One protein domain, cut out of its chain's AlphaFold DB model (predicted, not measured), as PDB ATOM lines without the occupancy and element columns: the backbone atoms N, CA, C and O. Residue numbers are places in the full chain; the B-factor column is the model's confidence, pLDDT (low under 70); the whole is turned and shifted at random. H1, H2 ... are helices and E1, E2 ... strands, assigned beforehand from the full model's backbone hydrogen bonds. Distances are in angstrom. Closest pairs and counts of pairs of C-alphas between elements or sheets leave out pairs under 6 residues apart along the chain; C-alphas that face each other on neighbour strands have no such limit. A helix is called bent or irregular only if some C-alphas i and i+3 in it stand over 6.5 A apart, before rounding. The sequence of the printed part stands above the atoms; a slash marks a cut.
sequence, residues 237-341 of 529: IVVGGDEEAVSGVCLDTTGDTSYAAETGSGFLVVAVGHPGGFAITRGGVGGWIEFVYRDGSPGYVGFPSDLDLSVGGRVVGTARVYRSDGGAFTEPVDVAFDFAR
ATOM      1  N   ILE A 237     212.653 209.668 155.711       80.25
ATOM      2  CA  ILE A 237     213.607 209.251 156.731       80.25
ATOM      3  C   ILE A 237     213.923 210.488 157.565       80.25
ATOM      4  O   ILE A 237     214.187 211.550 157.015       80.25
ATOM      5  N   VAL A 238     213.937 210.340 158.881       84.50
ATOM      6  CA  VAL A 238     214.382 211.360 159.826       84.50
ATOM      7  C   VAL A 238     215.695 210.889 160.432       84.50
ATOM      8  O   VAL A 238     215.734 209.788 160.973       84.50
ATOM      9  N   VAL A 239     216.753 211.699 160.375       84.50
ATOM     10  CA  VAL A 239     218.038 211.452 161.047       84.50
ATOM     11  C   VAL A 239     218.359 212.659 161.920       84.50
ATOM     12  O   VAL A 239     218.601 213.751 161.425       84.50
ATOM     13  N   GLY A 240     218.333 212.494 163.239       81.12
ATOM     14  CA  GLY A 240     218.669 213.573 164.178       81.12
ATOM     15  C   GLY A 240     217.711 214.750 164.180       81.12
ATOM     16  O   GLY A 240     218.074 215.838 164.617       81.12
ATOM     17  N   GLY A 241     216.479 214.511 163.735       76.88
ATOM     18  CA  GLY A 241     215.453 215.534 163.566       76.88
ATOM     19  C   GLY A 241     215.433 216.164 162.174       76.88
ATOM     20  O   GLY A 241     214.475 216.871 161.876       76.88
ATOM     21  N   ASP A 242     216.421 215.877 161.324       76.69
ATOM     22  CA  ASP A 242     216.423 216.297 159.926       76.69
ATOM     23  C   ASP A 242     215.656 215.279 159.081       76.69
ATOM     24  O   ASP A 242     215.983 214.093 159.073       76.69
ATOM     25  N   GLU A 243     214.611 215.737 158.396       77.75
ATOM     26  CA  GLU A 243     213.739 214.904 157.571       77.75
ATOM     27  C   GLU A 243     214.113 214.989 156.086       77.75
ATOM     28  O   GLU A 243     214.289 216.074 155.530       77.75
ATOM     29  N   GLU A 244     214.200 213.834 155.431       72.50
ATOM     30  CA  GLU A 244     214.547 213.695 154.022       72.50
ATOM     31  C   GLU A 244     213.551 212.793 153.288       72.50
ATOM     32  O   GLU A 244     213.188 211.713 153.758       72.50
ATOM     33  N   ALA A 245     213.150 213.212 152.086       60.06
ATOM     34  CA  ALA A 245     212.307 212.404 151.218       60.06
ATOM     35  C   ALA A 245     213.070 211.180 150.695       60.06
ATOM     36  O   ALA A 245     214.207 211.280 150.217       60.06
ATOM     37  N   VAL A 246     212.408 210.024 150.730       66.88
ATOM     38  CA  VAL A 246     212.902 208.804 150.098       66.88
ATOM     39  C   VAL A 246     212.662 208.909 148.603       66.88
ATOM     40  O   VAL A 246     211.535 208.906 148.115       66.88
ATOM     41  N   SER A 247     213.764 209.002 147.876       63.28
ATOM     42  CA  SER A 247     213.780 209.162 146.432       63.28
ATOM     43  C   SER A 247     213.739 207.802 145.713       63.28
ATOM     44  O   SER A 247     213.130 207.686 144.654       63.28
ATOM     45  N   GLY A 248     214.278 206.743 146.326       68.88
ATOM     46  CA  GLY A 248     214.227 205.380 145.796       68.88
ATOM     47  C   GLY A 248     214.389 204.326 146.888       68.88
ATOM     48  O   GLY A 248     214.938 204.613 147.947       68.88
ATOM     49  N   VAL A 249     213.897 203.108 146.645       77.06
ATOM     50  CA  VAL A 249     214.096 201.959 147.543       77.06
ATOM     51  C   VAL A 249     214.452 200.728 146.719       77.06
ATOM     52  O   VAL A 249     213.798 200.431 145.714       77.06
ATOM     53  N   CYS A 250     215.443 199.974 147.173       79.69
ATOM     54  CA  CYS A 250     215.878 198.724 146.563       79.69
ATOM     55  C   CYS A 250     216.184 197.648 147.620       79.69
ATOM     56  O   CYS A 250     216.291 197.932 148.812       79.69
ATOM     57  N   LEU A 251     216.271 196.394 147.183       77.69
ATOM     58  CA  LEU A 251     216.729 195.245 147.954       77.69
ATOM     59  C   LEU A 251     218.254 195.171 147.893       77.69
ATOM     60  O   LEU A 251     218.838 195.045 146.821       77.69
ATOM     61  N   ASP A 252     218.905 195.202 149.044       76.00
ATOM     62  CA  ASP A 252     220.366 195.128 149.132       76.00
ATOM     63  C   ASP A 252     220.880 193.689 148.888       76.00
ATOM     64  O   ASP A 252     221.908 193.475 148.246       76.00
ATOM     65  N   THR A 253     220.126 192.666 149.312       70.88
ATOM     66  CA  THR A 253     220.497 191.248 149.127       70.88
ATOM     67  C   THR A 253     219.494 190.468 148.279       70.88
ATOM     68  O   THR A 253     218.376 190.915 148.024       70.88
ATOM     69  N   THR A 254     219.881 189.259 147.847       58.59
ATOM     70  CA  THR A 254     218.989 188.273 147.215       58.59
ATOM     71  C   THR A 254     218.041 187.662 148.256       58.59
ATOM     72  O   THR A 254     218.098 186.480 148.588       58.59
ATOM     73  N   GLY A 255     217.166 188.494 148.813       58.62
ATOM     74  CA  GLY A 255     216.208 188.127 149.845       58.62
ATOM     75  C   GLY A 255     215.450 189.346 150.359       58.62
ATOM     76  O   GLY A 255     215.906 190.479 150.258       58.62
ATOM     77  N   ASP A 256     214.285 189.110 150.954       62.03
ATOM     78  CA  ASP A 256     213.410 190.156 151.500       62.03
ATOM     79  C   ASP A 256     213.871 190.680 152.874       62.03
ATOM     80  O   ASP A 256     213.053 191.014 153.729       62.03
ATOM     81  N   THR A 257     215.177 190.672 153.138       73.94
ATOM     82  CA  THR A 257     215.716 190.891 154.488       73.94
ATOM     83  C   THR A 257     216.580 192.130 154.614       73.94
ATOM     84  O   THR A 257     216.904 192.486 155.742       73.94
ATOM     85  N   SER A 258     216.943 192.782 153.508       82.62
ATOM     86  CA  SER A 258     217.776 193.986 153.538       82.62
ATOM     87  C   SER A 258     217.307 194.980 152.481       82.62
ATOM     88  O   SER A 258     217.180 194.626 151.309       82.62
ATOM     89  N   TYR A 259     217.052 196.215 152.897       86.19
ATOM     90  CA  TYR A 259     216.541 197.302 152.066       86.19
ATOM     91  C   TYR A 259     217.518 198.469 152.095       86.19
ATOM     92  O   TYR A 259     218.039 198.788 153.160       86.19
ATOM     93  N   ALA A 260     217.717 199.137 150.963       86.69
ATOM     94  CA  ALA A 260     218.376 200.433 150.918       86.69
ATOM     95  C   ALA A 260     217.389 201.484 150.411       86.69
ATOM     96  O   ALA A 260     216.768 201.305 149.362       86.69
ATOM     97  N   ALA A 261     217.234 202.560 151.171       85.69
ATOM     98  CA  ALA A 261     216.437 203.725 150.828       85.69
ATOM     99  C   ALA A 261     217.370 204.897 150.498       85.69
ATOM    100  O   ALA A 261     218.247 205.250 151.286       85.69
ATOM    101  N   GLU A 262     217.193 205.487 149.321       82.12
ATOM    102  CA  GLU A 262     217.990 206.609 148.831       82.12
ATOM    103  C   GLU A 262     217.364 207.940 149.233       82.12
ATOM    104  O   GLU A 262     216.198 208.199 148.925       82.12
ATOM    105  N   THR A 263     218.155 208.832 149.816       71.06
ATOM    106  CA  THR A 263     217.739 210.185 150.201       71.06
ATOM    107  C   THR A 263     218.621 211.241 149.537       71.06
ATOM    108  O   THR A 263     219.531 210.921 148.769       71.06
ATOM    109  N   GLY A 264     218.364 212.526 149.792       69.31
ATOM    110  CA  GLY A 264     219.235 213.601 149.311       69.31
ATOM    111  C   GLY A 264     220.677 213.423 149.799       69.31
ATOM    112  O   GLY A 264     221.607 213.444 148.988       69.31
ATOM    113  N   SER A 265     220.846 213.155 151.094       73.94
ATOM    114  CA  SER A 265     222.159 213.095 151.744       73.94
ATOM    115  C   SER A 265     222.879 211.758 151.588       73.94
ATOM    116  O   SER A 265     224.110 211.714 151.660       73.94
ATOM    117  N   GLY A 266     222.162 210.659 151.344       82.81
ATOM    118  CA  GLY A 266     222.798 209.347 151.349       82.81
ATOM    119  C   GLY A 266     221.870 208.167 151.115       82.81
ATOM    120  O   GLY A 266     220.900 208.240 150.361       82.81
ATOM    121  N   PHE A 267     222.232 207.056 151.742       86.44
ATOM    122  CA  PHE A 267     221.571 205.766 151.644       86.44
ATOM    123  C   PHE A 267     221.341 205.227 153.052       86.44
ATOM    124  O   PHE A 267     222.305 204.971 153.772       86.44
ATOM    125  N   LEU A 268     220.082 205.027 153.435       90.50
ATOM    126  CA  LEU A 268     219.736 204.280 154.637       90.50
ATOM    127  C   LEU A 268     219.581 202.805 154.282       90.50
ATOM    128  O   LEU A 268     218.648 202.418 153.582       90.50
ATOM    129  N   VAL A 269     220.473 201.977 154.797       88.50
ATOM    130  CA  VAL A 269     220.430 200.524 154.706       88.50
ATOM    131  C   VAL A 269     219.808 199.974 155.985       88.50
ATOM    132  O   VAL A 269     220.246 200.294 157.087       88.50
ATOM    133  N   VAL A 270     218.783 199.138 155.843       89.00
ATOM    134  CA  VAL A 270     218.099 198.449 156.942       89.00
ATOM    135  C   VAL A 270     218.103 196.955 156.650       89.00
ATOM    136  O   VAL A 270     217.516 196.506 155.668       89.00
ATOM    137  N   ALA A 271     218.731 196.179 157.520       80.12
ATOM    138  CA  ALA A 271     218.823 194.733 157.465       80.12
ATOM    139  C   ALA A 271     218.137 194.105 158.685       80.12
ATOM    140  O   ALA A 271     218.379 194.467 159.832       80.12
ATOM    141  N   VAL A 272     217.305 193.100 158.423       71.25
ATOM    142  CA  VAL A 272     216.685 192.208 159.418       71.25
ATOM    143  C   VAL A 272     217.507 190.921 159.582       71.25
ATOM    144  O   VAL A 272     217.072 189.961 160.219       71.25
ATOM    145  N   GLY A 273     218.702 190.879 158.988       67.00
ATOM    146  CA  GLY A 273     219.586 189.721 158.951       67.00
ATOM    147  C   GLY A 273     221.031 190.118 158.663       67.00
ATOM    148  O   GLY A 273     221.577 191.023 159.287       67.00
ATOM    149  N   HIS A 274     221.664 189.424 157.720       60.47
ATOM    150  CA  HIS A 274     223.024 189.764 157.316       60.47
ATOM    151  C   HIS A 274     223.012 191.048 156.463       60.47
ATOM    152  O   HIS A 274     222.170 191.160 155.563       60.47
ATOM    153  N   PRO A 275     223.923 192.002 156.720       61.66
ATOM    154  CA  PRO A 275     224.095 193.176 155.867       61.66
ATOM    155  C   PRO A 275     224.460 192.734 154.447       61.66
ATOM    156  O   PRO A 275     225.210 191.768 154.277       61.66
ATOM    157  N   GLY A 276     223.914 193.403 153.434       63.72
ATOM    158  CA  GLY A 276     224.238 193.108 152.046       63.72
ATOM    159  C   GLY A 276     225.456 193.858 151.528       63.72
ATOM    160  O   GLY A 276     226.098 194.647 152.223       63.72
ATOM    161  N   GLY A 277     225.808 193.560 150.278       69.19
ATOM    162  CA  GLY A 277     226.998 194.111 149.633       69.19
ATOM    163  C   GLY A 277     226.864 195.585 149.245       69.19
ATOM    164  O   GLY A 277     227.888 196.250 149.086       69.19
ATOM    165  N   PHE A 278     225.646 196.126 149.116       76.19
ATOM    166  CA  PHE A 278     225.436 197.515 148.701       76.19
ATOM    167  C   PHE A 278     226.043 198.495 149.704       76.19
ATOM    168  O   PHE A 278     226.829 199.354 149.305       76.19
ATOM    169  N   ALA A 279     225.756 198.324 150.999       72.81
ATOM    170  CA  ALA A 279     226.321 199.163 152.057       72.81
ATOM    171  C   ALA A 279     227.854 199.143 152.017       72.81
ATOM    172  O   ALA A 279     228.497 200.188 151.963       72.81
ATOM    173  N   ILE A 280     228.428 197.939 151.941       70.00
ATOM    174  CA  ILE A 280     229.876 197.711 151.958       70.00
ATOM    175  C   ILE A 280     230.555 198.399 150.767       70.00
ATOM    176  O   ILE A 280     231.542 199.110 150.939       70.00
ATOM    177  N   THR A 281     230.003 198.254 149.557       74.00
ATOM    178  CA  THR A 281     230.560 198.907 148.353       74.00
ATOM    179  C   THR A 281     230.501 200.434 148.403       74.00
ATOM    180  O   THR A 281     231.234 201.096 147.669       74.00
ATOM    181  N   ARG A 282     229.664 201.001 149.276       72.75
ATOM    182  CA  ARG A 282     229.554 202.442 149.527       72.75
ATOM    183  C   ARG A 282     230.369 202.914 150.731       72.75
ATOM    184  O   ARG A 282     230.236 204.068 151.099       72.75
ATOM    185  N   GLY A 283     231.216 202.068 151.320       68.19
ATOM    186  CA  GLY A 283     232.026 202.427 152.491       68.19
ATOM    187  C   GLY A 283     231.352 202.132 153.832       68.19
ATOM    188  O   GLY A 283     231.925 202.428 154.880       68.19
ATOM    189  N   GLY A 284     230.169 201.513 153.806       71.69
ATOM    190  CA  GLY A 284     229.496 201.028 154.999       71.69
ATOM    191  C   GLY A 284     230.248 199.883 155.679       71.69
ATOM    192  O   GLY A 284     231.003 199.125 155.062       71.69
ATOM    193  N   VAL A 285     230.040 199.753 156.983       67.25
ATOM    194  CA  VAL A 285     230.689 198.783 157.862       67.25
ATOM    195  C   VAL A 285     229.839 197.542 158.130       67.25
ATOM    196  O   VAL A 285     230.274 196.664 158.873       67.25
ATOM    197  N   GLY A 286     228.655 197.431 157.517       65.62
ATOM    198  CA  GLY A 286     227.792 196.258 157.658       65.62
ATOM    199  C   GLY A 286     226.956 196.310 158.935       65.62
ATOM    200  O   GLY A 286     226.841 195.322 159.664       65.62
ATOM    201  N   GLY A 287     226.392 197.482 159.226       72.06
ATOM    202  CA  GLY A 287     225.405 197.647 160.289       72.06
ATOM    203  C   GLY A 287     224.079 196.942 159.996       72.06
ATOM    204  O   GLY A 287     223.764 196.627 158.851       72.06
ATOM    205  N   TRP A 288     223.265 196.722 161.036       77.94
ATOM    206  CA  TRP A 288     221.866 196.287 160.852       77.94
ATOM    207  C   TRP A 288     220.987 197.446 160.410       77.94
ATOM    208  O   TRP A 288     220.072 197.276 159.619       77.94
ATOM    209  N   ILE A 289     221.285 198.637 160.906       87.56
ATOM    210  CA  ILE A 289     220.840 199.875 160.298       87.56
ATOM    211  C   ILE A 289     222.077 200.724 160.073       87.56
ATOM    212  O   ILE A 289     222.914 200.853 160.966       87.56
ATOM    213  N   GLU A 290     222.226 201.254 158.873       86.94
ATOM    214  CA  GLU A 290     223.396 202.021 158.492       86.94
ATOM    215  C   GLU A 290     222.999 203.141 157.542       86.94
ATOM    216  O   GLU A 290     222.311 202.912 156.557       86.94
ATOM    217  N   PHE A 291     223.427 204.359 157.832       88.19
ATOM    218  CA  PHE A 291     223.312 205.490 156.935       88.19
ATOM    219  C   PHE A 291     224.683 205.789 156.341       88.19
ATOM    220  O   PHE A 291     225.630 206.078 157.074       88.19
ATOM    221  N   VAL A 292     224.777 205.736 155.017       84.62
ATOM    222  CA  VAL A 292     226.005 205.998 154.264       84.62
ATOM    223  C   VAL A 292     225.815 207.259 153.435       84.62
ATOM    224  O   VAL A 292     224.854 207.352 152.668       84.62
ATOM    225  N   TYR A 293     226.713 208.233 153.562       82.31
ATOM    226  CA  TYR A 293     226.622 209.471 152.787       82.31
ATOM    227  C   TYR A 293     226.923 209.230 151.300       82.31
ATOM    228  O   TYR A 293     227.586 208.263 150.918       82.31
ATOM    229  N   ARG A 294     226.436 210.116 150.417       79.12
ATOM    230  CA  ARG A 294     226.630 209.961 148.957       79.12
ATOM    231  C   ARG A 294     228.093 209.955 148.513       79.12
ATOM    232  O   ARG A 294     228.392 209.355 147.481       79.12
ATOM    233  N   ASP A 295     228.973 210.603 149.267       74.12
ATOM    234  CA  ASP A 295     230.420 210.617 149.032       74.12
ATOM    235  C   ASP A 295     231.123 209.317 149.473       74.12
ATOM    236  O   ASP A 295     232.332 209.182 149.293       74.12
ATOM    237  N   GLY A 296     230.367 208.354 150.006       72.19
ATOM    238  CA  GLY A 296     230.868 207.086 150.523       72.19
ATOM    239  C   GLY A 296     231.502 207.197 151.907       72.19
ATOM    240  O   GLY A 296     232.098 206.232 152.387       72.19
ATOM    241  N   SER A 297     231.406 208.362 152.554       70.56
ATOM    242  CA  SER A 297     231.835 208.492 153.939       70.56
ATOM    243  C   SER A 297     230.874 207.738 154.869       70.56
ATOM    244  O   SER A 297     229.653 207.720 154.643       70.56
ATOM    245  N   PRO A 298     231.410 207.079 155.911       67.88
ATOM    246  CA  PRO A 298     230.586 206.408 156.897       67.88
ATOM    247  C   PRO A 298     229.756 207.455 157.643       67.88
ATOM    248  O   PRO A 298     230.288 208.448 158.134       67.88
ATOM    249  N   GLY A 299     228.440 207.255 157.690       80.81
ATOM    250  CA  GLY A 299     227.540 208.157 158.394       80.81
ATOM    251  C   GLY A 299     227.230 207.632 159.781       80.81
ATOM    252  O   GLY A 299     227.969 207.862 160.740       80.81
ATOM    253  N   TYR A 300     226.118 206.917 159.883       86.25
ATOM    254  CA  TYR A 300     225.613 206.413 161.148       86.25
ATOM    255  C   TYR A 300     225.421 204.911 161.098       86.25
ATOM    256  O   TYR A 300     224.983 204.377 160.090       86.25
ATOM    257  N   VAL A 301     225.648 204.232 162.212       83.44
ATOM    258  CA  VAL A 301     225.321 202.816 162.366       83.44
ATOM    259  C   VAL A 301     224.521 202.608 163.639       83.44
ATOM    260  O   VAL A 301     224.801 203.199 164.681       83.44
ATOM    261  N   GLY A 302     223.489 201.783 163.553       82.00
ATOM    262  CA  GLY A 302     222.698 201.351 164.691       82.00
ATOM    263  C   GLY A 302     222.697 199.839 164.832       82.00
ATOM    264  O   GLY A 302     223.127 199.077 163.957       82.00
ATOM    265  N   PHE A 303     222.202 199.408 165.984       78.38
ATOM    266  CA  PHE A 303     222.296 198.027 166.423       78.38
ATOM    267  C   PHE A 303     220.930 197.336 166.380       78.38
ATOM    268  O   PHE A 303     219.904 197.987 166.580       78.38
ATOM    269  N   PRO A 304     220.889 196.004 166.186       74.56
ATOM    270  CA  PRO A 304     219.627 195.273 166.046       74.56
ATOM    271  C   PRO A 304     218.704 195.403 167.261       74.56
ATOM    272  O   PRO A 304     217.492 195.329 167.137       74.56
ATOM    273  N   SER A 305     219.276 195.591 168.444       75.06
ATOM    274  CA  SER A 305     218.546 195.777 169.697       75.06
ATOM    275  C   SER A 305     217.879 197.141 169.851       75.06
ATOM    276  O   SER A 305     216.999 197.279 170.694       75.06
ATOM    277  N   ASP A 306     218.340 198.138 169.098       79.00
ATOM    278  CA  ASP A 306     217.781 199.490 169.100       79.00
ATOM    279  C   ASP A 306     216.777 199.683 167.957       79.00
ATOM    280  O   ASP A 306     216.086 200.695 167.926       79.00
ATOM    281  N   LEU A 307     216.700 198.721 167.032       86.56
ATOM    282  CA  LEU A 307     215.847 198.753 165.854       86.56
ATOM    283  C   LEU A 307     214.470 198.154 166.166       86.56
ATOM    284  O   LEU A 307     214.329 196.940 166.320       86.56
ATOM    285  N   ASP A 308     213.447 199.004 166.195       88.62
ATOM    286  CA  ASP A 308     212.050 198.579 166.105       88.62
ATOM    287  C   ASP A 308     211.620 198.635 164.637       88.62
ATOM    288  O   ASP A 308     211.653 199.704 164.024       88.62
ATOM    289  N   LEU A 309     211.274 197.486 164.055       89.19
ATOM    290  CA  LEU A 309     211.027 197.345 162.623       89.19
ATOM    291  C   LEU A 309     209.769 196.519 162.346       89.19
ATOM    292  O   LEU A 309     209.644 195.363 162.756       89.19
ATOM    293  N   SER A 310     208.888 197.086 161.527       87.75
ATOM    294  CA  SER A 310     207.748 196.411 160.918       87.75
ATOM    295  C   SER A 310     207.919 196.362 159.401       87.75
ATOM    296  O   SER A 310     208.029 197.394 158.739       87.75
ATOM    297  N   VAL A 311     207.881 195.152 158.835       79.88
ATOM    298  CA  VAL A 311     207.996 194.923 157.387       79.88
ATOM    299  C   VAL A 311     206.685 194.360 156.833       79.88
ATOM    300  O   VAL A 311     206.269 193.254 157.174       79.88
ATOM    301  N   GLY A 312     206.040 195.122 155.946       79.19
ATOM    302  CA  GLY A 312     204.826 194.755 155.208       79.19
ATOM    303  C   GLY A 312     204.892 195.247 153.759       79.19
ATOM    304  O   GLY A 312     205.908 195.077 153.092       79.19
ATOM    305  N   GLY A 313     203.828 195.892 153.264       71.12
ATOM    306  CA  GLY A 313     203.895 196.679 152.014       71.12
ATOM    307  C   GLY A 313     204.762 197.942 152.138       71.12
ATOM    308  O   GLY A 313     205.078 198.594 151.146       71.12
ATOM    309  N   ARG A 314     205.156 198.271 153.368       79.31
ATOM    310  CA  ARG A 314     206.056 199.355 153.745       79.31
ATOM    311  C   ARG A 314     207.086 198.817 154.736       79.31
ATOM    312  O   ARG A 314     206.829 197.812 155.404       79.31
ATOM    313  N   VAL A 315     208.231 199.472 154.799       84.00
ATOM    314  CA  VAL A 315     209.309 199.228 155.750       84.00
ATOM    315  C   VAL A 315     209.286 200.415 156.703       84.00
ATOM    316  O   VAL A 315     209.588 201.536 156.301       84.00
ATOM    317  N   VAL A 316     208.834 200.168 157.931       89.19
ATOM    318  CA  VAL A 316     208.608 201.207 158.940       89.19
ATOM    319  C   VAL A 316     209.421 200.870 160.163       89.19
ATOM    320  O   VAL A 316     209.319 199.751 160.670       89.19
ATOM    321  N   GLY A 317     210.188 201.823 160.662       92.69
ATOM    322  CA  GLY A 317     210.945 201.580 161.867       92.69
ATOM    323  C   GLY A 317     211.542 202.814 162.493       92.69
ATOM    324  O   GLY A 317     211.520 203.919 161.952       92.69
ATOM    325  N   THR A 318     212.071 202.583 163.683       93.12
ATOM    326  CA  THR A 318     212.843 203.563 164.429       93.12
ATOM    327  C   THR A 318     214.075 202.892 164.996       93.12
ATOM    328  O   THR A 318     214.052 201.704 165.319       93.12
ATOM    329  N   ALA A 319     215.161 203.641 165.096       90.88
ATOM    330  CA  ALA A 319     216.381 203.171 165.711       90.88
ATOM    331  C   ALA A 319     217.161 204.316 166.331       90.88
ATOM    332  O   ALA A 319     217.064 205.466 165.908       90.88
ATOM    333  N   ARG A 320     218.000 203.976 167.305       87.69
ATOM    334  CA  ARG A 320     219.054 204.866 167.776       87.69
ATOM    335  C   ARG A 320     220.360 204.470 167.101       87.69
ATOM    336  O   ARG A 320     220.788 203.319 167.192       87.69
ATOM    337  N   VAL A 321     220.954 205.417 166.391       87.50
ATOM    338  CA  VAL A 321     222.184 205.227 165.620       87.50
ATOM    339  C   VAL A 321     223.297 206.092 166.190       87.50
ATOM    340  O   VAL A 321     223.061 207.051 166.922       87.50
ATOM    341  N   TYR A 322     224.526 205.755 165.840       83.31
ATOM    342  CA  TYR A 322     225.719 206.424 166.323       83.31
ATOM    343  C   TYR A 322     226.606 206.763 165.137       83.31
ATOM    344  O   TYR A 322     226.749 205.949 164.223       83.31
ATOM    345  N   ARG A 323     227.196 207.960 165.137       79.75
ATOM    346  CA  ARG A 323     228.118 208.356 164.071       79.75
ATOM    347  C   ARG A 323     229.353 207.466 164.127       79.75
ATOM    348  O   ARG A 323     229.887 207.275 165.216       79.75
ATOM    349  N   SER A 324     229.786 206.924 162.996       70.44
ATOM    350  CA  SER A 324     230.949 206.035 162.923       70.44
ATOM    351  C   SER A 324     232.130 206.748 162.265       70.44
ATOM    352  O   SER A 324     232.362 206.587 161.069       70.44
ATOM    353  N   ASP A 325     232.898 207.505 163.048       64.12
ATOM    354  CA  ASP A 325     234.110 208.172 162.557       64.12
ATOM    355  C   ASP A 325     235.356 207.519 163.143       64.12
ATOM    356  O   ASP A 325     235.654 207.690 164.325       64.12
ATOM    357  N   GLY A 326     236.117 206.795 162.317       55.38
ATOM    358  CA  GLY A 326     237.462 206.330 162.688       55.38
ATOM    359  C   GLY A 326     237.520 205.525 163.992       55.38
ATOM    360  O   GLY A 326     238.491 205.627 164.735       55.38
ATOM    361  N   GLY A 327     236.462 204.773 164.299       52.06
ATOM    362  CA  GLY A 327     236.372 203.953 165.503       52.06
ATOM    363  C   GLY A 327     235.703 204.614 166.710       52.06
ATOM    364  O   GLY A 327     235.394 203.913 167.671       52.06
ATOM    365  N   ALA A 328     235.430 205.921 166.669       59.06
ATOM    366  CA  ALA A 328     234.715 206.631 167.724       59.06
ATOM    367  C   ALA A 328     233.209 206.685 167.436       59.06
ATOM    368  O   ALA A 328     232.790 206.922 166.302       59.06
ATOM    369  N   PHE A 329     232.409 206.523 168.491       66.38
ATOM    370  CA  PHE A 329     230.974 206.774 168.446       66.38
ATOM    371  C   PHE A 329     230.647 208.034 169.230       66.38
ATOM    372  O   PHE A 329     230.979 208.156 170.408       66.38
ATOM    373  N   THR A 330     230.004 208.987 168.563       67.44
ATOM    374  CA  THR A 330     229.571 210.241 169.183       67.44
ATOM    375  C   THR A 330     228.237 210.070 169.914       67.44
ATOM    376  O   THR A 330     227.719 208.959 170.040       67.44
ATOM    377  N   GLU A 331     227.665 211.178 170.396       72.94
ATOM    378  CA  GLU A 331     226.313 211.183 170.956       72.94
ATOM    379  C   GLU A 331     225.315 210.483 170.014       72.94
ATOM    380  O   GLU A 331     225.403 210.659 168.792       72.94
ATOM    381  N   PRO A 332     224.400 209.665 170.571       82.81
ATOM    382  CA  PRO A 332     223.414 208.953 169.780       82.81
ATOM    383  C   PRO A 332     222.463 209.918 169.086       82.81
ATOM    384  O   PRO A 332     222.063 210.942 169.643       82.81
ATOM    385  N   VAL A 333     222.031 209.510 167.904       86.88
ATOM    386  CA  VAL A 333     221.071 210.220 167.079       86.88
ATOM    387  C   VAL A 333     219.876 209.308 166.827       86.88
ATOM    388  O   VAL A 333     220.020 208.097 166.658       86.88
ATOM    389  N   ASP A 334     218.681 209.886 166.830       90.88
ATOM    390  CA  ASP A 334     217.454 209.147 166.560       90.88
ATOM    391  C   ASP A 334     217.190 209.093 165.059       90.88
ATOM    392  O   ASP A 334     217.267 210.111 164.367       90.88
ATOM    393  N   VAL A 335     216.876 207.896 164.571       91.69
ATOM    394  CA  VAL A 335     216.477 207.643 163.192       91.69
ATOM    395  C   VAL A 335     215.073 207.073 163.162       91.69
ATOM    396  O   VAL A 335     214.751 206.144 163.901       91.69
ATOM    397  N   ALA A 336     214.249 207.596 162.269       93.25
ATOM    398  CA  ALA A 336     212.936 207.056 161.967       93.25
ATOM    399  C   ALA A 336     212.760 206.967 160.460       93.25
ATOM    400  O   ALA A 336     213.312 207.778 159.723       93.25
ATOM    401  N   PHE A 337     212.014 205.983 159.984       92.94
ATOM    402  CA  PHE A 337     211.792 205.808 158.557       92.94
ATOM    403  C   PHE A 337     210.464 205.122 158.295       92.94
ATOM    404  O   PHE A 337     210.042 204.232 159.037       92.94
ATOM    405  N   ASP A 338     209.825 205.521 157.205       88.62
ATOM    406  CA  ASP A 338     208.647 204.850 156.685       88.62
ATOM    407  C   ASP A 338     208.668 204.941 155.158       88.62
ATOM    408  O   ASP A 338     208.377 205.985 154.588       88.62
ATOM    409  N   PHE A 339     208.965 203.847 154.457       79.75
ATOM    410  CA  PHE A 339     209.000 203.848 152.991       79.75
ATOM    411  C   PHE A 339     208.342 202.623 152.367       79.75
ATOM    412  O   PHE A 339     208.205 201.568 152.984       79.75
ATOM    413  N   ALA A 340     207.903 202.759 151.114       77.56
ATOM    414  CA  ALA A 340     207.320 201.650 150.372       77.56
ATOM    415  C   ALA A 340     208.347 200.525 150.199       77.56
ATOM    416  O   ALA A 340     209.512 200.763 149.879       77.56
ATOM    417  N   ARG A 341     207.909 199.281 150.395       76.62
ATOM    418  CA  ARG A 341     208.783 198.131 150.188       76.62
ATOM    419  C   ARG A 341     209.088 197.974 148.698       76.62
ATOM    420  O   ARG A 341     208.174 197.929 147.878       76.62
TER     421      ARG A 341
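Overview. This is residues 237 to 341 of the 529 residues of a protein of Actinobacteria bacterium RBG_16_68_21 (UniProt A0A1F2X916). One twisted, branched sheet of ten strands is doubled over into two walls that are partly face to face with their strands crossed, like a barrel left open between E2 and E3. E3, E4, E5, E6 and E7 make one wall, E8, E9, E10, E1 and E2 the other, and the long, bent E9 joins them; little H1 only grazes the first wall from outside. The 105 printed residues hold one named helix and ten named strands, in the order E1 E2 E3 E4 E5 H1 E6 E7 E8 E9 E10, with antiparallel neighbours; the class is mostly strand. The whole is compact, with a radius of gyration of the C-alphas of 12.1 A and spans of 35 by 27 by 27 A.

Along the chain. E9, residues 314 to 325, is the longest strand at 30.7 A and bends by 67 degrees at residue 320. E10, residues 333 to 340, measures 23.3 A and ends with C-alpha 340 at (207.320, 201.650, 150.372). E8 is residues 308 to 311 and E7 residues 298 to 302. E6 is residues 289 to 293, E5 residues 266 to 271 with 16.3 A, E4 residues 258 to 262 and E3 residues 248 to 251. E1, residues 237 to 239, begins with C-alpha 237 at (213.607, 209.251, 156.731); E2 is residues 242 to 245. H1 is residues 277 to 281.

Arrangement. E9 has E7 and E8 on one side and E10 on the other. E9 and E10 form a hairpin, with N 317 and O 337 at 2.9 A; E8 and E9 form another, with N 310 and O 316 at 2.8 A. Past the bend, N 322 of E9 and O 301 of E7 are 2.8 A apart. E8, E9 and E10 are a meander, each strand the antiparallel neighbour of the one before, as are E3, E4 and E5. Between the neighbour strands E4 and E5, N 261 and O 268 are within hydrogen-bond range at 2.8 A, and between the neighbour strands E5 and E6, N 269 and O 290 are within hydrogen-bond range at 2.7 A. E2 runs on into E3 at 82 degrees, yet the two are apart. The closest C-alphas of E3 and E10, Val 249 and Ala 340, are 7.3 A apart. H1 grazes the sheet with residues 278 to 280; its O i to N i+4 pair is within hydrogen-bond range.

Size, cuts and confidence. The C-alphas of Gly 313 and Gly 326, the two farthest apart, are separated by 36.5 A. The printed part has no cut and no long link. Its mean pLDDT is 77.3; 23 residues are under 70, among them 273 to 277 and 325 to 330.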